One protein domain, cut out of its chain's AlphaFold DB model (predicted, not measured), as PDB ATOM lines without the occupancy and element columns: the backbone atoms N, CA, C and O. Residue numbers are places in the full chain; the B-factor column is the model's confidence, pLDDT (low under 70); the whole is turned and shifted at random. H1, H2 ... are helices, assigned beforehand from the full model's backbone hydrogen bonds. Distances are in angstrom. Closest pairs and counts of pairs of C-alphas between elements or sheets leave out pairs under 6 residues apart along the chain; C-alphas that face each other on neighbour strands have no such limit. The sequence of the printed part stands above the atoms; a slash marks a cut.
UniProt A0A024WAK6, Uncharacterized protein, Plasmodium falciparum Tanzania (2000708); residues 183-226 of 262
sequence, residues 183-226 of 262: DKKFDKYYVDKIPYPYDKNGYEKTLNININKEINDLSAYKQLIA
ATOM      1  N   ASP A 183     179.402 179.456 203.289       89.81
ATOM      2  CA  ASP A 183     178.384 180.507 203.401       89.81
ATOM      3  C   ASP A 183     177.451 180.488 202.183       89.81
ATOM      4  O   ASP A 183     177.831 180.848 201.067       89.81
ATOM      5  N   LYS A 184     176.191 180.123 202.442       92.06
ATOM      6  CA  LYS A 184     175.110 180.011 201.454       92.06
ATOM      7  C   LYS A 184     174.804 181.312 200.708       92.06
ATOM      8  O   LYS A 184     174.157 181.279 199.664       92.06
ATOM      9  N   LYS A 185     175.245 182.471 201.212       93.44
ATOM     10  CA  LYS A 185     175.113 183.756 200.497       93.44
ATOM     11  C   LYS A 185     175.932 183.784 199.206       93.44
ATOM     12  O   LYS A 185     175.536 184.465 198.260       93.44
ATOM     13  N   PHE A 186     177.048 183.051 199.156       92.50
ATOM     14  CA  PHE A 186     177.943 183.034 198.000       92.50
ATOM     15  C   PHE A 186     177.557 182.001 196.936       92.50
ATOM     16  O   PHE A 186     177.961 182.170 195.789       92.50
ATOM     17  N   ASP A 187     176.712 181.015 197.263       90.06
ATOM     18  CA  ASP A 187     176.243 179.979 196.326       90.06
ATOM     19  C   ASP A 187     175.689 180.579 195.016       90.06
ATOM     20  O   ASP A 187     175.999 180.089 193.936       90.06
ATOM     21  N   LYS A 188     174.983 181.720 195.089       93.31
ATOM     22  CA  LYS A 188     174.451 182.461 193.923       93.31
ATOM     23  C   LYS A 188     175.520 182.976 192.939       93.31
ATOM     24  O   LYS A 188     175.193 183.257 191.788       93.31
ATOM     25  N   TYR A 189     176.758 183.176 193.388       94.12
ATOM     26  CA  TYR A 189     177.862 183.685 192.563       94.12
ATOM     27  C   TYR A 189     178.758 182.569 192.014       94.12
ATOM     28  O   TYR A 189     179.609 182.835 191.165       94.12
ATOM     29  N   TYR A 190     178.575 181.332 192.483       91.06
ATOM     30  CA  TYR A 190     179.229 180.158 191.920       91.06
ATOM     31  C   TYR A 190     178.421 179.588 190.747       91.06
ATOM     32  O   TYR A 190     177.276 179.959 190.496       91.06
ATOM     33  N   VAL A 191     179.056 178.704 189.979       91.00
ATOM     34  CA  VAL A 191     178.486 178.125 188.760       91.00
ATOM     35  C   VAL A 191     177.993 176.710 189.058       91.00
ATOM     36  O   VAL A 191     178.806 175.810 189.259       91.00
ATOM     37  N   ASP A 192     176.669 176.511 189.054       90.81
ATOM     38  CA  ASP A 192     176.019 175.220 189.355       90.81
ATOM     39  C   ASP A 192     176.527 174.061 188.481       90.81
ATOM     40  O   ASP A 192     176.619 172.915 188.926       90.81
ATOM     41  N   LYS A 193     176.799 174.347 187.200       93.06
ATOM     42  CA  LYS A 193     177.225 173.377 186.182       93.06
ATOM     43  C   LYS A 193     178.198 174.033 185.210       93.06
ATOM     44  O   LYS A 193     177.906 175.092 184.662       93.06
ATOM     45  N   ILE A 194     179.333 173.379 184.981       94.31
ATOM     46  CA  ILE A 194     180.397 173.868 184.094       94.31
ATOM     47  C   ILE A 194     179.840 174.023 182.663       94.31
ATOM     48  O   ILE A 194     179.181 173.100 182.174       94.31
ATOM     49  N   PRO A 195     180.067 175.160 181.981       94.88
ATOM     50  CA  PRO A 195     179.539 175.379 180.641       94.88
ATOM     51  C   PRO A 195     180.331 174.611 179.575       94.88
ATOM     52  O   PRO A 195     181.562 174.642 179.530       94.88
ATOM     53  N   TYR A 196     179.605 173.992 178.643       94.38
ATOM     54  CA  TYR A 196     180.170 173.465 177.400       94.38
ATOM     55  C   TYR A 196     180.907 174.584 176.629       94.38
ATOM     56  O   TYR A 196     180.369 175.691 176.541       94.38
ATOM     57  N   PRO A 197     182.099 174.339 176.043       94.50
ATOM     58  CA  PRO A 197     182.753 173.044 175.815       94.50
ATOM     59  C   PRO A 197     183.824 172.657 176.857       94.50
ATOM     60  O   PRO A 197     184.742 171.914 176.520       94.50
ATOM     61  N   TYR A 198     183.781 173.187 178.083       95.69
ATOM     62  CA  TYR A 198     184.899 173.074 179.026       95.69
ATOM     63  C   TYR A 198     184.729 171.976 180.085       95.69
ATOM     64  O   TYR A 198     183.663 171.815 180.670       95.69
ATOM     65  N   ASP A 199     185.838 171.313 180.424       93.25
ATOM     66  CA  ASP A 199     185.996 170.583 181.687       93.25
ATOM     67  C   ASP A 199     186.247 171.553 182.851       93.25
ATOM     68  O   ASP A 199     186.749 172.663 182.643       93.25
ATOM     69  N   LYS A 200     185.999 171.119 184.097       89.44
ATOM     70  CA  LYS A 200     186.149 171.938 185.321       89.44
ATOM     71  C   LYS A 200     187.474 172.715 185.366       89.44
ATOM     72  O   LYS A 200     187.489 173.945 185.358       89.44
ATOM     73  N   ASN A 201     188.589 171.986 185.326       90.00
ATOM     74  CA  ASN A 201     189.940 172.543 185.436       90.00
ATOM     75  C   ASN A 201     190.376 173.306 184.164       90.00
ATOM     76  O   ASN A 201     191.452 173.909 184.154       90.00
ATOM     77  N   GLY A 202     189.592 173.241 183.081       93.44
ATOM     78  CA  GLY A 202     189.736 174.086 181.897       93.44
ATOM     79  C   GLY A 202     188.992 175.409 182.066       93.44
ATOM     80  O   GLY A 202     189.586 176.471 181.883       93.44
ATOM     81  N   TYR A 203     187.729 175.351 182.492       94.75
ATOM     82  CA  TYR A 203     186.867 176.515 182.697       94.75
ATOM     83  C   TYR A 203     187.468 177.521 183.688       94.75
ATOM     84  O   TYR A 203     187.644 178.691 183.346       94.75
ATOM     85  N   GLU A 204     187.896 177.053 184.864       91.25
ATOM     86  CA  GLU A 204     188.534 177.895 185.889       91.25
ATOM     87  C   GLU A 204     189.775 178.635 185.342       91.25
ATOM     88  O   GLU A 204     189.982 179.813 185.632       91.25
ATOM     89  N   LYS A 205     190.555 177.993 184.459       93.50
ATOM     90  CA  LYS A 205     191.718 178.614 183.797       93.50
ATOM     91  C   LYS A 205     191.325 179.648 182.742       93.50
ATOM     92  O   LYS A 205     192.059 180.617 182.567       93.50
ATOM     93  N   THR A 206     190.189 179.483 182.058       91.31
ATOM     94  CA  THR A 206     189.702 180.491 181.094       91.31
ATOM     95  C   THR A 206     189.217 181.777 181.763       91.31
ATOM     96  O   THR A 206     189.365 182.846 181.179       91.31
ATOM     97  N   LEU A 207     188.713 181.700 183.000       89.88
ATOM     98  CA  LEU A 207     188.266 182.867 183.772       89.88
ATOM     99  C   LEU A 207     189.406 183.639 184.464       89.88
ATOM    100  O   LEU A 207     189.182 184.729 184.981       89.88
ATOM    101  N   ASN A 208     190.630 183.099 184.475       90.50
ATOM    102  CA  ASN A 208     191.766 183.660 185.213       90.50
ATOM    103  C   ASN A 208     192.279 185.016 184.668       90.50
ATOM    104  O   ASN A 208     193.091 185.672 185.316       90.50
ATOM    105  N   ILE A 209     191.835 185.442 183.480       89.88
ATOM    106  CA  ILE A 209     192.205 186.730 182.876       89.88
ATOM    107  C   ILE A 209     190.989 187.659 182.911       89.88
ATOM    108  O   ILE A 209     190.000 187.436 182.217       89.88
ATOM    109  N   ASN A 210     191.077 188.734 183.697       92.38
ATOM    110  CA  ASN A 210     190.076 189.797 183.681       92.38
ATOM    111  C   ASN A 210     190.150 190.558 182.343       92.38
ATOM    112  O   ASN A 210     191.240 190.832 181.848       92.38
ATOM    113  N   ILE A 211     189.003 190.913 181.761       93.75
ATOM    114  CA  ILE A 211     188.894 191.570 180.445       93.75
ATOM    115  C   ILE A 211     188.906 193.112 180.574       93.75
ATOM    116  O   ILE A 211     189.075 193.819 179.584       93.75
ATOM    117  N   ASN A 212     188.768 193.668 181.783       93.38
ATOM    118  CA  ASN A 212     188.613 195.108 182.008       93.38
ATOM    119  C   ASN A 212     189.854 195.936 181.622       93.38
ATOM    120  O   ASN A 212     191.005 195.537 181.828       93.38
ATOM    121  N   LYS A 213     189.600 197.163 181.151       94.62
ATOM    122  CA  LYS A 213     190.609 198.185 180.807       94.62
ATOM    123  C   LYS A 213     191.442 198.661 182.010       94.62
ATOM    124  O   LYS A 213     192.514 199.218 181.830       94.62
ATOM    125  N   GLU A 214     190.946 198.474 183.229       94.31
ATOM    126  CA  GLU A 214     191.625 198.874 184.473       94.31
ATOM    127  C   GLU A 214     192.817 197.974 184.821       94.31
ATOM    128  O   GLU A 214     193.743 198.419 185.491       94.31
ATOM    129  N   ILE A 215     192.796 196.718 184.360       94.75
ATOM    130  CA  ILE A 215     193.805 195.695 184.682       94.75
ATOM    131  C   ILE A 215     194.722 195.411 183.478       94.75
ATOM    132  O   ILE A 215     195.845 194.947 183.652       94.75
ATOM    133  N   ASN A 216     194.274 195.719 182.256       93.88
ATOM    134  CA  ASN A 216     195.001 195.438 181.018       93.88
ATOM    135  C   ASN A 216     195.464 196.712 180.306       93.88
ATOM    136  O   ASN A 216     194.681 197.645 180.118       93.88
ATOM    137  N   ASP A 217     196.682 196.678 179.760       94.38
ATOM    138  CA  ASP A 217     197.169 197.676 178.805       94.38
ATOM    139  C   ASP A 217     196.166 197.927 177.674       94.38
ATOM    140  O   ASP A 217     195.542 197.000 177.152       94.38
ATOM    141  N   LEU A 218     196.094 199.168 177.181       93.19
ATOM    142  CA  LEU A 218     195.163 199.557 176.114       93.19
ATOM    143  C   LEU A 218     195.310 198.716 174.824       93.19
ATOM    144  O   LEU A 218     194.355 198.610 174.055       93.19
ATOM    145  N   SER A 219     196.484 198.124 174.581       93.94
ATOM    146  CA  SER A 219     196.716 197.184 173.474       93.94
ATOM    147  C   SER A 219     196.140 195.791 173.762       93.94
ATOM    148  O   SER A 219     195.405 195.258 172.933       93.94
ATOM    149  N   ALA A 220     196.412 195.232 174.947       94.12
ATOM    150  CA  ALA A 220     195.888 193.935 175.376       94.12
ATOM    151  C   ALA A 220     194.358 193.969 175.509       94.12
ATOM    152  O   ALA A 220     193.675 193.129 174.932       94.12
ATOM    153  N   TYR A 221     193.812 195.013 176.144       96.62
ATOM    154  CA  TYR A 221     192.375 195.274 176.235       96.62
ATOM    155  C   TYR A 221     191.688 195.209 174.862       96.62
ATOM    156  O   TYR A 221     190.733 194.458 174.679       96.62
ATOM    157  N   LYS A 222     192.220 195.928 173.860       94.88
ATOM    158  CA  LYS A 222     191.690 195.933 172.482       94.88
ATOM    159  C   LYS A 222     191.731 194.566 171.795       94.88
ATOM    160  O   LYS A 222     190.924 194.343 170.900       94.88
ATOM    161  N   GLN A 223     192.660 193.686 172.171       94.12
ATOM    162  CA  GLN A 223     192.743 192.323 171.639       94.12
ATOM    163  C   GLN A 223     191.757 191.384 172.349       94.12
ATOM    164  O   GLN A 223     191.091 190.603 171.679       94.12
ATOM    165  N   LEU A 224     191.612 191.500 173.674       93.62
ATOM    166  CA  LEU A 224     190.694 190.679 174.473       93.62
ATOM    167  C   LEU A 224     189.214 190.954 174.159       93.62
ATOM    168  O   LEU A 224     188.417 190.021 174.158       93.62
ATOM    169  N   ILE A 225     188.842 192.203 173.849       95.12
ATOM    170  CA  ILE A 225     187.460 192.557 173.459       95.12
ATOM    171  C   ILE A 225     187.169 192.390 171.958       95.12
ATOM    172  O   ILE A 225     186.071 192.731 171.512       95.12
ATOM    173  N   ALA A 226     188.138 191.952 171.146       94.25
ATOM    174  CA  ALA A 226     187.970 191.898 169.697       94.25
ATOM    175  C   ALA A 226     186.943 190.813 169.307       94.25
ATOM    176  O   ALA A 226     187.172 189.633 169.584       94.25
TER     177      ALA A 226
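AT A GLANCE: This is residues 183 to 226 of the 262 residues of an uncharacterized protein of Plasmodium falciparum Tanzania (2000708) (UniProt A0A024WAK6). Little regular structure: a winding, open chain in which two short helices, H1 and H2, are set apart and joined by a long link, with residues 183 to 193 sticking out at one end of the whole and H2 lying at the opposite end, as part of the body. The printed part has 44 residues, with two named helices, H1 then H2, and no named strand. The class is all helix, though the named elements hold only 14 residues. It is only just loose, close to extended, with a radius of gyration of the C-alphas of 13.9 A, and spans 38 by 26 by 14 A.

HOW THE PARTS SIT: Residues 183 to 193 stand free. H1, residues 200 to 206, and H2, residues 218 to 224, are apart, with no C-alpha of one within 8 A of the other. Every O i to N i+4 pair is within hydrogen-bond range in H2, and 2 of 3 in H1.

IN THESE COORDINATES: H1 begins at C-alpha 200 (186.149, 171.938, 185.321) and is 10.2 A long from first to last C-alpha. H2, 10.1 A long, ends at C-alpha 224 (190.694, 190.679, 174.473).

THE WHOLE: The C-alphas farthest apart, of Lys 184 and Ser 219, are separated by 39.3 A. The link from H1 to H2, 11 residues, is long. The printed part has no cut, and no printed residue is under 70 in pLDDT.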